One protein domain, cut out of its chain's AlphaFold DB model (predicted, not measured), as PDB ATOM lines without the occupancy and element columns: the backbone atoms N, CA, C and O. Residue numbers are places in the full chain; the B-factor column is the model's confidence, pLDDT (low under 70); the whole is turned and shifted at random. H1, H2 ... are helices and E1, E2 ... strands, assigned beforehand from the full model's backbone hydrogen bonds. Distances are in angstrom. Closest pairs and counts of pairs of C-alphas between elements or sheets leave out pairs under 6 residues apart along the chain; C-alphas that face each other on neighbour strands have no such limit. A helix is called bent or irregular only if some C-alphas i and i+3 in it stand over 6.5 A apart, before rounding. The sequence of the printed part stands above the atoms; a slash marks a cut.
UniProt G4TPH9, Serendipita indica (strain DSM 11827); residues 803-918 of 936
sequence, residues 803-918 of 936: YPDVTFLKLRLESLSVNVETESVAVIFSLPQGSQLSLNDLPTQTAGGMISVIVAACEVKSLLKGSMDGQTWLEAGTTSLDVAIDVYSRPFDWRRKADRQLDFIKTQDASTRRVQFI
ATOM      1  N   TYR A 803     209.300 207.660 209.787       83.62
ATOM      2  CA  TYR A 803     209.729 208.763 208.934       83.62
ATOM      3  C   TYR A 803     209.292 210.116 209.517       83.62
ATOM      4  O   TYR A 803     208.256 210.188 210.173       83.62
ATOM      5  N   PRO A 804     210.060 211.199 209.293       87.00
ATOM      6  CA  PRO A 804     209.670 212.540 209.707       87.00
ATOM      7  C   PRO A 804     208.675 213.125 208.689       87.00
ATOM      8  O   PRO A 804     209.007 214.047 207.946       87.00
ATOM      9  N   ASP A 805     207.478 212.547 208.610       88.75
ATOM     10  CA  ASP A 805     206.379 213.025 207.772       88.75
ATOM     11  C   ASP A 805     205.620 214.184 208.438       88.75
ATOM     12  O   ASP A 805     205.811 214.472 209.621       88.75
ATOM     13  N   VAL A 806     204.779 214.891 207.673       91.06
ATOM     14  CA  VAL A 806     203.850 215.885 208.232       91.06
ATOM     15  C   VAL A 806     202.442 215.311 208.310       91.06
ATOM     16  O   VAL A 806     201.896 214.830 207.315       91.06
ATOM     17  N   THR A 807     201.831 215.411 209.490       91.94
ATOM     18  CA  THR A 807     200.448 214.991 209.721       91.94
ATOM     19  C   THR A 807     199.554 216.183 210.051       91.94
ATOM     20  O   THR A 807     199.817 216.954 210.977       91.94
ATOM     21  N   PHE A 808     198.458 216.292 209.305       93.38
ATOM     22  CA  PHE A 808     197.333 217.174 209.578       93.38
ATOM     23  C   PHE A 808     196.148 216.325 210.026       93.38
ATOM     24  O   PHE A 808     195.758 215.388 209.328       93.38
ATOM     25  N   LEU A 809     195.563 216.650 211.173       95.06
ATOM     26  CA  LEU A 809     194.360 215.999 211.678       95.06
ATOM     27  C   LEU A 809     193.330 217.067 212.017       95.06
ATOM     28  O   LEU A 809     193.572 217.929 212.858       95.06
ATOM     29  N   LYS A 810     192.164 216.987 211.390       95.69
ATOM     30  CA  LYS A 810     191.012 217.832 211.670       95.69
ATOM     31  C   LYS A 810     189.879 216.945 212.153       95.69
ATOM     32  O   LYS A 810     189.386 216.106 211.411       95.69
ATOM     33  N   LEU A 811     189.477 217.126 213.397       95.94
ATOM     34  CA  LEU A 811     188.332 216.459 213.989       95.94
ATOM     35  C   LEU A 811     187.241 217.502 214.218       95.94
ATOM     36  O   LEU A 811     187.482 218.523 214.861       95.94
ATOM     37  N   ARG A 812     186.058 217.263 213.662       95.50
ATOM     38  CA  ARG A 812     184.898 218.145 213.776       95.50
ATOM     39  C   ARG A 812     183.725 217.357 214.337       95.50
ATOM     40  O   ARG A 812     183.407 216.292 213.834       95.50
ATOM     41  N   LEU A 813     183.090 217.911 215.355       94.94
ATOM     42  CA  LEU A 813     181.810 217.472 215.888       94.94
ATOM     43  C   LEU A 813     180.764 218.504 215.470       94.94
ATOM     44  O   LEU A 813     180.999 219.688 215.702       94.94
ATOM     45  N   GLU A 814     179.660 218.098 214.845       93.31
ATOM     46  CA  GLU A 814     178.629 219.036 214.370       93.31
ATOM     47  C   GLU A 814     177.763 219.585 215.501       93.31
ATOM     48  O   GLU A 814     177.681 220.800 215.686       93.31
ATOM     49  N   SER A 815     177.170 218.697 216.296       93.94
ATOM     50  CA  SER A 815     176.481 219.065 217.526       93.94
ATOM     51  C   SER A 815     176.514 217.927 218.545       93.94
ATOM     52  O   SER A 815     176.645 216.748 218.211       93.94
ATOM     53  N   LEU A 816     176.412 218.283 219.824       93.81
ATOM     54  CA  LEU A 816     176.315 217.327 220.927       93.81
ATOM     55  C   LEU A 816     175.166 217.736 221.835       93.81
ATOM     56  O   LEU A 816     175.097 218.891 222.242       93.81
ATOM     57  N   SER A 817     174.298 216.799 222.196       93.56
ATOM     58  CA  SER A 817     173.266 216.996 223.213       93.56
ATOM     59  C   SER A 817     173.100 215.723 224.030       93.56
ATOM     60  O   SER A 817     172.403 214.787 223.634       93.56
ATOM     61  N   VAL A 818     173.747 215.689 225.190       92.44
ATOM     62  CA  VAL A 818     173.733 214.546 226.100       92.44
ATOM     63  C   VAL A 818     173.005 214.924 227.382       92.44
ATOM     64  O   VAL A 818     173.439 215.803 228.124       92.44
ATOM     65  N   ASN A 819     171.915 214.218 227.667       92.50
ATOM     66  CA  ASN A 819     171.126 214.393 228.878       92.50
ATOM     67  C   ASN A 819     171.527 213.322 229.890       92.50
ATOM     68  O   ASN A 819     171.276 212.138 229.672       92.50
ATOM     69  N   VAL A 820     172.133 213.726 231.001       90.81
ATOM     70  CA  VAL A 820     172.449 212.833 232.114       90.81
ATOM     71  C   VAL A 820     171.344 212.934 233.158       90.81
ATOM     72  O   VAL A 820     171.295 213.909 233.903       90.81
ATOM     73  N   GLU A 821     170.448 211.950 233.220       88.88
ATOM     74  CA  GLU A 821     169.268 211.980 234.092       88.88
ATOM     75  C   GLU A 821     169.348 211.006 235.279       88.88
ATOM     76  O   GLU A 821     169.867 209.890 235.204       88.88
ATOM     77  N   THR A 822     168.794 211.448 236.404       85.25
ATOM     78  CA  THR A 822     168.471 210.654 237.594       85.25
ATOM     79  C   THR A 822     166.986 210.838 237.913       85.25
ATOM     80  O   THR A 822     166.284 211.575 237.223       85.25
ATOM     81  N   GLU A 823     166.473 210.208 238.971       81.31
ATOM     82  CA  GLU A 823     165.056 210.353 239.334       81.31
ATOM     83  C   GLU A 823     164.649 211.795 239.684       81.31
ATOM     84  O   GLU A 823     163.486 212.152 239.485       81.31
ATOM     85  N   SER A 824     165.581 212.616 240.185       83.31
ATOM     86  CA  SER A 824     165.315 213.961 240.720       83.31
ATOM     87  C   SER A 824     166.126 215.089 240.070       83.31
ATOM     88  O   SER A 824     165.716 216.247 240.163       83.31
ATOM     89  N   VAL A 825     167.243 214.774 239.406       87.38
ATOM     90  CA  VAL A 825     168.163 215.745 238.787       87.38
ATOM     91  C   VAL A 825     168.491 215.314 237.359       87.38
ATOM     92  O   VAL A 825     168.784 214.139 237.137       87.38
ATOM     93  N   ALA A 826     168.505 216.244 236.409       87.69
ATOM     94  CA  ALA A 826     169.035 216.017 235.068       87.69
ATOM     95  C   ALA A 826     170.059 217.099 234.714       87.69
ATOM     96  O   ALA A 826     169.848 218.272 234.997       87.69
ATOM     97  N   VAL A 827     171.175 216.709 234.107       90.75
ATOM     98  CA  VAL A 827     172.193 217.630 233.600       90.75
ATOM     99  C   VAL A 827     172.256 217.472 232.091       90.75
ATOM    100  O   VAL A 827     172.578 216.397 231.595       90.75
ATOM    101  N   ILE A 828     171.942 218.533 231.362       91.00
ATOM    102  CA  ILE A 828     172.063 218.578 229.907       91.00
ATOM    103  C   ILE A 828     173.418 219.186 229.582       91.00
ATOM    104  O   ILE A 828     173.679 220.332 229.941       91.00
ATOM    105  N   PHE A 829     174.267 218.415 228.914       91.81
ATOM    106  CA  PHE A 829     175.509 218.887 228.322       91.81
ATOM    107  C   PHE A 829     175.292 219.055 226.821       91.81
ATOM    108  O   PHE A 829     175.040 218.070 226.122       91.81
ATOM    109  N   SER A 830     175.382 220.287 226.324       92.19
ATOM    110  CA  SER A 830     175.148 220.580 224.911       92.19
ATOM    111  C   SER A 830     176.235 221.442 224.280       92.19
ATOM    112  O   SER A 830     176.639 222.456 224.845       92.19
ATOM    113  N   LEU A 831     176.649 221.054 223.074       92.81
ATOM    114  CA  LEU A 831     177.495 221.813 222.155       92.81
ATOM    115  C   LEU A 831     176.680 222.092 220.875       92.81
ATOM    116  O   LEU A 831     176.805 221.343 219.907       92.81
ATOM    117  N   PRO A 832     175.799 223.110 220.850       88.50
ATOM    118  CA  PRO A 832     174.879 223.341 219.728       88.50
ATOM    119  C   PRO A 832     175.574 223.734 218.417       88.50
ATOM    120  O   PRO A 832     175.020 223.515 217.347       88.50
ATOM    121  N   GLN A 833     176.773 224.318 218.497       88.69
ATOM    122  CA  GLN A 833     177.618 224.649 217.339       88.69
ATOM    123  C   GLN A 833     178.788 223.666 217.173       88.69
ATOM    124  O   GLN A 833     179.695 223.914 216.376       88.69
ATOM    125  N   GLY A 834     178.790 222.585 217.960       90.62
ATOM    126  CA  GLY A 834     179.804 221.548 217.887       90.62
ATOM    127  C   GLY A 834     181.165 221.942 218.457       90.62
ATOM    128  O   GLY A 834     181.302 222.874 219.257       90.62
ATOM    129  N   SER A 835     182.188 221.190 218.060       93.12
ATOM    130  CA  SER A 835     183.582 221.460 218.412       93.12
ATOM    131  C   SER A 835     184.521 221.115 217.262       93.12
ATOM    132  O   SER A 835     184.223 220.277 216.411       93.12
ATOM    133  N   GLN A 836     185.674 221.775 217.225       94.19
ATOM    134  CA  GLN A 836     186.721 221.517 216.250       94.19
ATOM    135  C   GLN A 836     188.061 221.349 216.964       94.19
ATOM    136  O   GLN A 836     188.500 222.222 217.708       94.19
ATOM    137  N   LEU A 837     188.732 220.235 216.699       94.00
ATOM    138  CA  LEU A 837     190.109 219.958 217.090       94.00
ATOM    139  C   LEU A 837     190.952 219.913 215.815       94.00
ATOM    140  O   LEU A 837     190.645 219.169 214.890       94.00
ATOM    141  N   SER A 838     192.005 220.715 215.739       93.56
ATOM    142  CA  SER A 838     192.938 220.719 214.610       93.56
ATOM    143  C   SER A 838     194.356 220.512 215.125       93.56
ATOM    144  O   SER A 838     194.860 221.326 215.892       93.56
ATOM    145  N   LEU A 839     194.997 219.422 214.720       92.00
ATOM    146  CA  LEU A 839     196.400 219.136 214.987       92.00
ATOM    147  C   LEU A 839     197.194 219.332 213.699       92.00
ATOM    148  O   LEU A 839     196.836 218.818 212.638       92.00
ATOM    149  N   ASN A 840     198.274 220.091 213.815       89.50
ATOM    150  CA  ASN A 840     199.190 220.398 212.738       89.50
ATOM    151  C   ASN A 840     200.619 220.161 213.229       89.50
ATOM    152  O   ASN A 840     201.111 220.905 214.077       89.50
ATOM    153  N   ASP A 841     201.270 219.133 212.695       87.00
ATOM    154  CA  ASP A 841     202.664 218.810 213.019       87.00
ATOM    155  C   ASP A 841     203.676 219.491 212.079       87.00
ATOM    156  O   ASP A 841     204.853 219.139 212.053       87.00
ATOM    157  N   LEU A 842     203.227 220.455 211.266       86.44
ATOM    158  CA  LEU A 842     204.110 221.268 210.442       86.44
ATOM    159  C   LEU A 842     204.784 222.348 211.307       86.44
ATOM    160  O   LEU A 842     204.094 223.144 211.960       86.44
ATOM    161  N   PRO A 843     206.121 222.454 211.281       84.06
ATOM    162  CA  PRO A 843     206.843 223.452 212.032       84.06
ATOM    163  C   PRO A 843     206.583 224.847 211.471       84.06
ATOM    164  O   PRO A 843     206.569 225.098 210.269       84.06
ATOM    165  N   THR A 844     206.433 225.791 212.388       81.38
ATOM    166  CA  THR A 844     206.353 227.223 212.107       81.38
ATOM    167  C   THR A 844     207.654 227.900 212.534       81.38
ATOM    168  O   THR A 844     208.491 227.306 213.211       81.38
ATOM    169  N   GLN A 845     207.809 229.196 212.238       76.62
ATOM    170  CA  GLN A 845     208.963 229.979 212.710       76.62
ATOM    171  C   GLN A 845     209.145 229.954 214.236       76.62
ATOM    172  O   GLN A 845     210.223 230.275 214.741       76.62
ATOM    173  N   THR A 846     208.096 229.609 214.989       78.62
ATOM    174  CA  THR A 846     208.112 229.701 216.447       78.62
ATOM    175  C   THR A 846     207.814 228.391 217.169       78.62
ATOM    176  O   THR A 846     208.128 228.314 218.349       78.62
ATOM    177  N   ALA A 847     207.244 227.366 216.534       84.00
ATOM    178  CA  ALA A 847     206.865 226.112 217.190       84.00
ATOM    179  C   ALA A 847     207.049 224.908 216.261       84.00
ATOM    180  O   ALA A 847     206.950 225.058 215.049       84.00
ATOM    181  N   GLY A 848     207.282 223.722 216.832       80.62
ATOM    182  CA  GLY A 848     207.423 222.475 216.071       80.62
ATOM    183  C   GLY A 848     206.093 221.868 215.616       80.62
ATOM    184  O   GLY A 848     206.101 221.042 214.723       80.62
ATOM    185  N   GLY A 849     204.979 222.299 216.209       86.94
ATOM    186  CA  GLY A 849     203.623 221.873 215.872       86.94
ATOM    187  C   GLY A 849     202.596 222.617 216.729       86.94
ATOM    188  O   GLY A 849     202.955 223.292 217.706       86.94
ATOM    189  N   MET A 850     201.325 222.510 216.361       90.50
ATOM    190  CA  MET A 850     200.203 223.219 216.972       90.50
ATOM    191  C   MET A 850     198.999 222.289 217.142       90.50
ATOM    192  O   MET A 850     198.661 221.520 216.246       90.50
ATOM    193  N   ILE A 851     198.324 222.404 218.282       92.38
ATOM    194  CA  ILE A 851     197.013 221.805 218.533       92.38
ATOM    195  C   ILE A 851     196.046 222.946 218.836       92.38
ATOM    196  O   ILE A 851     196.263 223.685 219.790       92.38
ATOM    197  N   SER A 852     194.995 223.092 218.039       92.62
ATOM    198  CA  SER A 852     193.927 224.074 218.232       92.62
ATOM    199  C   SER A 852     192.640 223.365 218.636       92.62
ATOM    200  O   SER A 852     192.242 222.391 217.994       92.62
ATOM    201  N   VAL A 853     191.999 223.834 219.703       93.19
ATOM    202  CA  VAL A 853     190.707 223.354 220.200       93.19
ATOM    203  C   VAL A 853     189.744 224.529 220.224       93.19
ATOM    204  O   VAL A 853     189.969 225.499 220.948       93.19
ATOM    205  N   ILE A 854     188.659 224.427 219.463       92.62
ATOM    206  CA  ILE A 854     187.604 225.434 219.380       92.62
ATOM    207  C   ILE A 854     186.285 224.785 219.792       92.62
ATOM    208  O   ILE A 854     185.828 223.817 219.187       92.62
ATOM    209  N   VAL A 855     185.660 225.344 220.820       90.69
ATOM    210  CA  VAL A 855     184.319 225.017 221.294       90.69
ATOM    211  C   VAL A 855     183.553 226.332 221.331       90.69
ATOM    212  O   VAL A 855     183.774 227.159 222.214       90.69
ATOM    213  N   ALA A 856     182.714 226.552 220.317       84.81
ATOM    214  CA  ALA A 856     182.099 227.854 220.069       84.81
ATOM    215  C   ALA A 856     181.001 228.215 221.080       84.81
ATOM    216  O   ALA A 856     180.835 229.388 221.384       84.81
ATOM    217  N   ALA A 857     180.273 227.215 221.585       87.31
ATOM    218  CA  ALA A 857     179.312 227.367 222.669       87.31
ATOM    219  C   ALA A 857     179.162 226.031 223.402       87.31
ATOM    220  O   ALA A 857     178.738 225.041 222.804       87.31
ATOM    221  N   CYS A 858     179.508 225.995 224.687       90.06
ATOM    222  CA  CYS A 858     179.233 224.873 225.577       90.06
ATOM    223  C   CYS A 858     178.205 225.297 226.615       90.06
ATOM    224  O   CYS A 858     178.475 226.181 227.419       90.06
ATOM    225  N   GLU A 859     177.048 224.646 226.644       91.94
ATOM    226  CA  GLU A 859     176.000 224.898 227.631       91.94
ATOM    227  C   GLU A 859     175.828 223.682 228.539       91.94
ATOM    228  O   GLU A 859     175.636 222.558 228.071       91.94
ATOM    229  N   VAL A 860     175.859 223.918 229.850       91.81
ATOM    230  CA  VAL A 860     175.521 222.927 230.873       91.81
ATOM    231  C   VAL A 860     174.291 223.413 231.625       91.81
ATOM    232  O   VAL A 860     174.368 224.396 232.366       91.81
ATOM    233  N   LYS A 861     173.157 222.733 231.446       92.00
ATOM    234  CA  LYS A 861     171.891 223.053 232.126       92.00
ATOM    235  C   LYS A 861     171.620 222.027 233.207       92.00
ATOM    236  O   LYS A 861     171.538 220.836 232.926       92.00
ATOM    237  N   SER A 862     171.468 222.483 234.442       89.75
ATOM    238  CA  SER A 862     171.046 221.648 235.566       89.75
ATOM    239  C   SER A 862     169.546 221.802 235.768       89.75
ATOM    240  O   SER A 862     169.054 222.913 235.949       89.75
ATOM    241  N   LEU A 863     168.819 220.693 235.751       89.12
ATOM    242  CA  LEU A 863     167.374 220.619 235.914       89.12
ATOM    243  C   LEU A 863     167.030 219.830 237.183       89.12
ATOM    244  O   LEU A 863     167.624 218.788 237.461       89.12
ATOM    245  N   LEU A 864     166.043 220.305 237.938       86.69
ATOM    246  CA  LEU A 864     165.485 219.662 239.126       86.69
ATOM    247  C   LEU A 864     164.033 219.273 238.873       86.69
ATOM    248  O   LEU A 864     163.262 220.036 238.294       86.69
ATOM    249  N   LYS A 865     163.627 218.096 239.334       82.38
ATOM    250  CA  LYS A 865     162.246 217.636 239.191       82.38
ATOM    251  C   LYS A 865     161.342 218.306 240.232       82.38
ATOM    252  O   LYS A 865     161.643 218.285 241.425       82.38
ATOM    253  N   GLY A 866     160.240 218.915 239.793       73.62
ATOM    254  CA  GLY A 866     159.313 219.633 240.674       73.62
ATOM    255  C   GLY A 866     158.568 218.713 241.657       73.62
ATOM    256  O   GLY A 866     158.047 217.669 241.270       73.62
ATOM    257  N   SER A 867     158.462 219.132 242.925       60.81
ATOM    258  CA  SER A 867     157.890 218.336 244.032       60.81
ATOM    259  C   SER A 867     156.362 218.140 243.993       60.81
ATOM    260  O   SER A 867     155.862 217.321 244.758       60.81
ATOM    261  N   MET A 868     155.616 218.895 243.174       59.03
ATOM    262  CA  MET A 868     154.141 218.928 243.225       59.03
ATOM    263  C   MET A 868     153.438 218.114 242.124       59.03
ATOM    264  O   MET A 868     152.344 217.633 242.382       59.03
ATOM    265  N   ASP A 869     154.056 217.904 240.950       57.22
ATOM    266  CA  ASP A 869     153.407 217.221 239.806       57.22
ATOM    267  C   ASP A 869     154.242 216.104 239.152       57.22
ATOM    268  O   ASP A 869     153.762 215.424 238.248       57.22
ATOM    269  N   GLY A 870     155.496 215.874 239.566       60.72
ATOM    270  CA  GLY A 870     156.326 214.748 239.100       60.72
ATOM    271  C   GLY A 870     156.631 214.680 237.589       60.72
ATOM    272  O   GLY A 870     157.416 213.826 237.178       60.72
ATOM    273  N   GLN A 871     156.053 215.559 236.764       64.81
ATOM    274  CA  GLN A 871     156.178 215.572 235.301       64.81
ATOM    275  C   GLN A 871     156.923 216.799 234.751       64.81
ATOM    276  O   GLN A 871     157.246 216.823 233.566       64.81
ATOM    277  N   THR A 872     157.229 217.803 235.577       75.94
ATOM    278  CA  THR A 872     157.881 219.049 235.144       75.94
ATOM    279  C   THR A 872     159.313 219.167 235.671       75.94
ATOM    280  O   THR A 872     159.580 219.000 236.865       75.94
ATOM    281  N   TRP A 873     160.243 219.462 234.760       81.38
ATOM    282  CA  TRP A 873     161.638 219.790 235.062       81.38
ATOM    283  C   TRP A 873     161.788 221.310 235.201       81.38
ATOM    284  O   TRP A 873     161.365 222.058 234.323       81.38
ATOM    285  N   LEU A 874     162.375 221.761 236.307       84.56
ATOM    286  CA  LEU A 874     162.674 223.160 236.603       84.56
ATOM    287  C   LEU A 874     164.165 223.415 236.394       84.56
ATOM    288  O   LEU A 874     164.995 222.664 236.900       84.56
ATOM    289  N   GLU A 875     164.518 224.480 235.682       86.44
ATOM    290  CA  GLU A 875     165.916 224.878 235.512       86.44
ATOM    291  C   GLU A 875     166.482 225.420 236.833       86.44
ATOM    292  O   GLU A 875     165.998 226.412 237.373       86.44
ATOM    293  N   ALA A 876     167.495 224.737 237.368       86.88
ATOM    294  CA  ALA A 876     168.199 225.125 238.587       86.88
ATOM    295  C   ALA A 876     169.371 226.074 238.300       86.88
ATOM    296  O   ALA A 876     169.722 226.896 239.143       86.88
ATOM    297  N   GLY A 877     169.972 225.963 237.114       87.81
ATOM    298  CA  GLY A 877     171.022 226.862 236.658       87.81
ATOM    299  C   GLY A 877     171.609 226.440 235.318       87.81
ATOM    300  O   GLY A 877     171.697 225.249 235.014       87.81
ATOM    301  N   THR A 878     172.044 227.431 234.547       90.31
ATOM    302  CA  THR A 878     172.730 227.253 233.266       90.31
ATOM    303  C   THR A 878     174.111 227.885 233.342       90.31
ATOM    304  O   THR A 878     174.266 229.007 233.821       90.31
ATOM    305  N   THR A 879     175.123 227.159 232.875       91.75
ATOM    306  CA  THR A 879     176.486 227.668 232.691       91.75
ATOM    307  C   THR A 879     176.836 227.567 231.218       91.75
ATOM    308  O   THR A 879     176.777 226.473 230.660       91.75
ATOM    309  N   SER A 880     177.192 228.691 230.598       90.12
ATOM    310  CA  SER A 880     177.763 228.719 229.254       90.12
ATOM    311  C   SER A 880     179.268 228.975 229.310       90.12
ATOM    312  O   SER A 880     179.754 229.726 230.158       90.12
ATOM    313  N   LEU A 881     180.011 228.319 228.425       90.69
ATOM    314  CA  LEU A 881     181.453 228.449 228.295       90.69
ATOM    315  C   LEU A 881     181.841 228.392 226.818       90.69
ATOM    316  O   LEU A 881     181.495 227.436 226.127       90.69
ATOM    317  N   ASP A 882     182.650 229.350 226.385       91.69
ATOM    318  CA  ASP A 882     183.248 229.352 225.053       91.69
ATOM    319  C   ASP A 882     184.757 229.153 225.222       91.69
ATOM    320  O   ASP A 882     185.395 229.816 226.048       91.69
ATOM    321  N   VAL A 883     185.336 228.207 224.484       91.31
ATOM    322  CA  VAL A 883     186.747 227.825 224.628       91.31
ATOM    323  C   VAL A 883     187.434 227.884 223.274       91.31
ATOM    324  O   VAL A 883     187.065 227.166 222.353       91.31
ATOM    325  N   ALA A 884     188.483 228.693 223.171       93.50
ATOM    326  CA  ALA A 884     189.427 228.662 222.061       93.50
ATOM    327  C   ALA A 884     190.838 228.560 222.648       93.50
ATOM    328  O   ALA A 884     191.304 229.482 223.318       93.50
ATOM    329  N   ILE A 885     191.487 227.409 222.465       93.88
ATOM    330  CA  ILE A 885     192.814 227.119 223.016       93.88
ATOM    331  C   ILE A 885     193.731 226.678 221.885       93.88
ATOM    332  O   ILE A 885     193.470 225.672 221.235       93.88
ATOM    333  N   ASP A 886     194.857 227.372 221.742       92.12
ATOM    334  CA  ASP A 886     195.955 226.966 220.870       92.12
ATOM    335  C   ASP A 886     197.169 226.564 221.715       92.12
ATOM    336  O   ASP A 886     197.736 227.368 222.460       92.12
ATOM    337  N   VAL A 887     197.582 225.305 221.596       91.50
ATOM    338  CA  VAL A 887     198.747 224.734 222.273       91.50
ATOM    339  C   VAL A 887     199.880 224.581 221.266       91.50
ATOM    340  O   VAL A 887     199.784 223.817 220.309       91.50
ATOM    341  N   TYR A 888     200.985 225.284 221.506       90.44
ATOM    342  CA  TYR A 888     202.177 225.241 220.661       90.44
ATOM    343  C   TYR A 888     203.262 224.369 221.297       90.44
ATOM    344  O   TYR A 888     203.703 224.633 222.418       90.44
ATOM    345  N   SER A 889     203.731 223.352 220.571       86.81
ATOM    346  CA  SER A 889     204.764 222.432 221.057       86.81
ATOM    347  C   SER A 889     206.173 222.944 220.734       86.81
ATOM    348  O   SER A 889     206.492 223.264 219.586       86.81
ATOM    349  N   ARG A 890     207.037 223.032 221.756       87.12
ATOM    350  CA  ARG A 890     208.442 223.481 221.649       87.12
ATOM    351  C   ARG A 890     209.395 222.573 222.446       87.12
ATOM    352  O   ARG A 890     209.977 223.026 223.433       87.12
ATOM    353  N   PRO A 891     209.562 221.292 222.070       85.94
ATOM    354  CA  PRO A 891     210.575 220.432 222.686       85.94
ATOM    355  C   PRO A 891     211.987 220.998 222.464       85.94
ATOM    356  O   PRO A 891     212.212 221.712 221.494       85.94
ATOM    357  N   PHE A 892     212.953 220.671 223.328       83.38
ATOM    358  CA  PHE A 892     214.303 221.271 223.324       83.38
ATOM    359  C   PHE A 892     214.979 221.311 221.932       83.38
ATOM    360  O   PHE A 892     215.525 222.341 221.547       83.38
ATOM    361  N   ASP A 893     214.833 220.247 221.133       85.31
ATOM    362  CA  ASP A 893     215.411 220.117 219.784       85.31
ATOM    363  C   ASP A 893     214.422 220.396 218.630       85.31
ATOM    364  O   ASP A 893     214.614 219.913 217.511       85.31
ATOM    365  N   TRP A 894     213.337 221.147 218.863       84.75
ATOM    366  CA  TRP A 894     212.260 221.316 217.874       84.75
ATOM    367  C   TRP A 894     212.728 221.901 216.536       84.75
ATOM    368  O   TRP A 894     212.265 221.448 215.498       84.75
ATOM    369  N   ARG A 895     213.682 222.845 216.537       85.94
ATOM    370  CA  ARG A 895     214.229 223.437 215.299       85.94
ATOM    371  C   ARG A 895     214.968 222.408 214.453       85.94
ATOM    372  O   ARG A 895     214.728 222.297 213.264       85.94
ATOM    373  N   ARG A 896     215.803 221.583 215.091       86.81
ATOM    374  CA  ARG A 896     216.541 220.524 214.397       86.81
ATOM    375  C   ARG A 896     215.602 219.454 213.838       86.81
ATOM    376  O   ARG A 896     215.880 218.888 212.787       86.81
ATOM    377  N   LYS A 897     214.509 219.155 214.548       84.94
ATOM    378  CA  LYS A 897     213.449 218.264 214.053       84.94
ATOM    379  C   LYS A 897     212.692 218.888 212.878       84.94
ATOM    380  O   LYS A 897     212.459 218.190 211.901       84.94
ATOM    381  N   ALA A 898     212.387 220.181 212.957       86.31
ATOM    382  CA  ALA A 898     211.737 220.935 211.892       86.31
ATOM    383  C   ALA A 898     212.563 220.938 210.600       86.31
ATOM    384  O   ALA A 898     212.038 220.591 209.548       86.31
ATOM    385  N   ASP A 899     213.862 221.242 210.694       88.06
ATOM    386  CA  ASP A 899     214.771 221.231 209.542       88.06
ATOM    387  C   ASP A 899     214.806 219.841 208.887       88.06
ATOM    388  O   ASP A 899     214.661 219.715 207.675       88.06
ATOM    389  N   ARG A 900     214.896 218.774 209.698       89.50
ATOM    390  CA  ARG A 900     214.864 217.384 209.208       89.50
ATOM    391  C   ARG A 900     213.551 217.024 208.511       89.50
ATOM    392  O   ARG A 900     213.591 216.331 207.501       89.50
ATOM    393  N   GLN A 901     212.410 217.450 209.053       90.50
ATOM    394  CA  GLN A 901     211.095 217.181 208.467       90.50
ATOM    395  C   GLN A 901     210.927 217.937 207.140       90.50
ATOM    396  O   GLN A 901     210.519 217.347 206.143       90.50
ATOM    397  N   LEU A 902     211.318 219.214 207.086       89.19
ATOM    398  CA  LEU A 902     211.268 220.023 205.864       89.19
ATOM    399  C   LEU A 902     212.206 219.487 204.773       89.19
ATOM    400  O   LEU A 902     211.788 219.364 203.621       89.19
ATOM    401  N   ASP A 903     213.441 219.118 205.126       91.12
ATOM    402  CA  ASP A 903     214.392 218.499 204.196       91.12
ATOM    403  C   ASP A 903     213.870 217.155 203.669       91.12
ATOM    404  O   ASP A 903     213.995 216.860 202.474       91.12
ATOM    405  N   PHE A 904     213.234 216.356 204.531       91.56
ATOM    406  CA  PHE A 904     212.596 215.104 204.131       91.56
ATOM    407  C   PHE A 904     211.450 215.351 203.147       91.56
ATOM    408  O   PHE A 904     211.477 214.797 202.049       91.56
ATOM    409  N   ILE A 905     210.502 216.237 203.470       91.12
ATOM    410  CA  ILE A 905     209.378 216.591 202.586       91.12
ATOM    411  C   ILE A 905     209.889 217.095 201.233       91.12
ATOM    412  O   ILE A 905     209.423 216.639 200.191       91.12
ATOM    413  N   LYS A 906     210.886 217.986 201.229       90.56
ATOM    414  CA  LYS A 906     211.493 218.520 200.003       90.56
ATOM    415  C   LYS A 906     212.119 217.423 199.141       90.56
ATOM    416  O   LYS A 906     212.017 217.472 197.917       90.56
ATOM    417  N   THR A 907     212.760 216.438 199.771       91.12
ATOM    418  CA  THR A 907     213.375 215.300 199.075       91.12
ATOM    419  C   THR A 907     212.313 214.367 198.492       91.12
ATOM    420  O   THR A 907     212.421 213.971 197.333       91.12
ATOM    421  N   GLN A 908     211.262 214.055 199.256       91.19
ATOM    422  CA  GLN A 908     210.190 213.152 198.822       91.19
ATOM    423  C   GLN A 908     209.265 213.786 197.766       91.19
ATOM    424  O   GLN A 908     208.789 213.097 196.868       91.19
ATOM    425  N   ASP A 909     209.040 215.101 197.819       91.62
ATOM    426  CA  ASP A 909     208.192 215.826 196.865       91.62
ATOM    427  C   ASP A 909     208.938 216.268 195.590       91.62
ATOM    428  O   ASP A 909     208.321 216.804 194.673       91.62
ATOM    429  N   ALA A 910     210.253 216.039 195.484       87.38
ATOM    430  CA  ALA A 910     211.096 216.588 194.415       87.38
ATOM    431  C   ALA A 910     210.613 216.258 192.986       87.38
ATOM    432  O   ALA A 910     210.746 217.094 192.084       87.38
ATOM    433  N   SER A 911     210.050 215.062 192.785       83.69
ATOM    434  CA  SER A 911     209.551 214.584 191.488       83.69
ATOM    435  C   SER A 911     208.178 215.148 191.123       83.69
ATOM    436  O   SER A 911     207.949 215.494 189.967       83.69
ATOM    437  N   THR A 912     207.268 215.255 192.097       84.81
ATOM    438  CA  THR A 912     205.856 215.604 191.853       84.81
ATOM    439  C   THR A 912     205.532 217.071 192.123       84.81
ATOM    440  O   THR A 912     204.596 217.601 191.532       84.81
ATOM    441  N   ARG A 913     206.318 217.740 192.980       87.94
ATOM    442  CA  ARG A 913     206.189 219.161 193.338       87.94
ATOM    443  C   ARG A 913     204.786 219.540 193.831       87.94
ATOM    444  O   ARG A 913     204.343 220.671 193.635       87.94
ATOM    445  N   ARG A 914     204.076 218.603 194.469       88.38
ATOM    446  CA  ARG A 914     202.674 218.763 194.886       88.38
ATOM    447  C   ARG A 914     202.525 219.675 196.095       88.38
ATOM    448  O   ARG A 914     201.484 220.306 196.250       88.38
ATOM    449  N   VAL A 915     203.555 219.766 196.939       89.38
ATOM    450  CA  VAL A 915     203.521 220.556 198.179       89.38
ATOM    451  C   VAL A 915     204.629 221.602 198.248       89.38
ATOM    452  O   VAL A 915     205.091 221.966 199.325       89.38
ATOM    453  N   GLN A 916     205.017 222.162 197.097       85.12
ATOM    454  CA  GLN A 916     205.999 223.254 197.023       85.12
ATOM    455  C   GLN A 916     205.669 224.447 197.924       85.12
ATOM    456  O   GLN A 916     206.580 225.116 198.395       85.12
ATOM    457  N   PHE A 917     204.390 224.701 198.205       85.44
ATOM    458  CA  PHE A 917     203.967 225.768 199.114       85.44
ATOM    459  C   PHE A 917     204.398 225.548 200.579       85.44
ATOM    460  O   PHE A 917     204.345 226.492 201.361       85.44
ATOM    461  N   ILE A 918     204.815 224.333 200.962       84.19
ATOM    462  CA  ILE A 918     205.276 223.997 202.320       84.19
ATOM    463  C   ILE A 918     206.749 224.379 202.535       84.19
ATOM    464  O   ILE A 918     207.108 224.840 203.614       84.19
TER     465      ILE A 918
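AT A GLANCE: This is residues 803 to 918 of the 936 residues of a protein of Serendipita indica (strain DSM 11827) (UniProt G4TPH9). A long, narrow, bent ribbon of strands has one helix, H1, lying across one end. Strands E5 and E6 run side by side nearly the whole length; along E5, E4 with E1 beyond it fills the half toward H1, and E3 with E2 fills the other half. The printed part has 116 residues, with six named strands and then one named helix along the chain; the sheet is branched, its neighbour pairs E1 and E4, E2 and E3, E3 and E5, E4 and E5, and E5 and E6 are antiparallel, and the class is mostly strand. The whole is extended, a rod spanning 75 by 31 by 20 A, with a radius of gyration of the C-alphas of 22.8 A.

IN THESE COORDINATES: Find C-alpha 806 at (203.850, 215.885, 208.232), where E1 begins; it runs 23.4 A to residue 813. Next come E2, residues 816 to 821, E3, 825 to 831, and E4, 835 to 840. E5, residues 849 to 865, covers 47.7 A from C-alpha 849 at (203.623, 221.873, 215.872), and E6, 873 to 889, covers 45.4 A. H1, residues 894 to 908, ends at C-alpha 908 (210.190, 213.152, 198.822).

HOW THE PARTS SIT: Look first at E5: E3 and E4 lie on one side, E6 on the other. E4, E5 and E6 form a meander, each strand the antiparallel neighbour of the one before; N 838 and O 852 are 2.8 A apart, N 860 and O 879 2.8 A. E6 bends by 60 degrees at residue 876. For E3 and E5, see N 828 and O 861, 2.8 A. Edge strand E1 pairs with E4, N 811 to O 837 at 2.8 A; E2 and E3 are a hairpin, N 820 to O 827 at 2.8 A. E1 runs on into E2 at 54 degrees. H1, with every O i to N i+4 pair within hydrogen-bond range, is on the sheet but only grazes it.

THE WHOLE: The C-alphas of Met 868 and Ser 911, the two farthest apart, are 75.9 A apart. The printed part has no cut, and no link is long. Residues 909 to 914 stand free; residues 867 to 871 have pLDDT under 70.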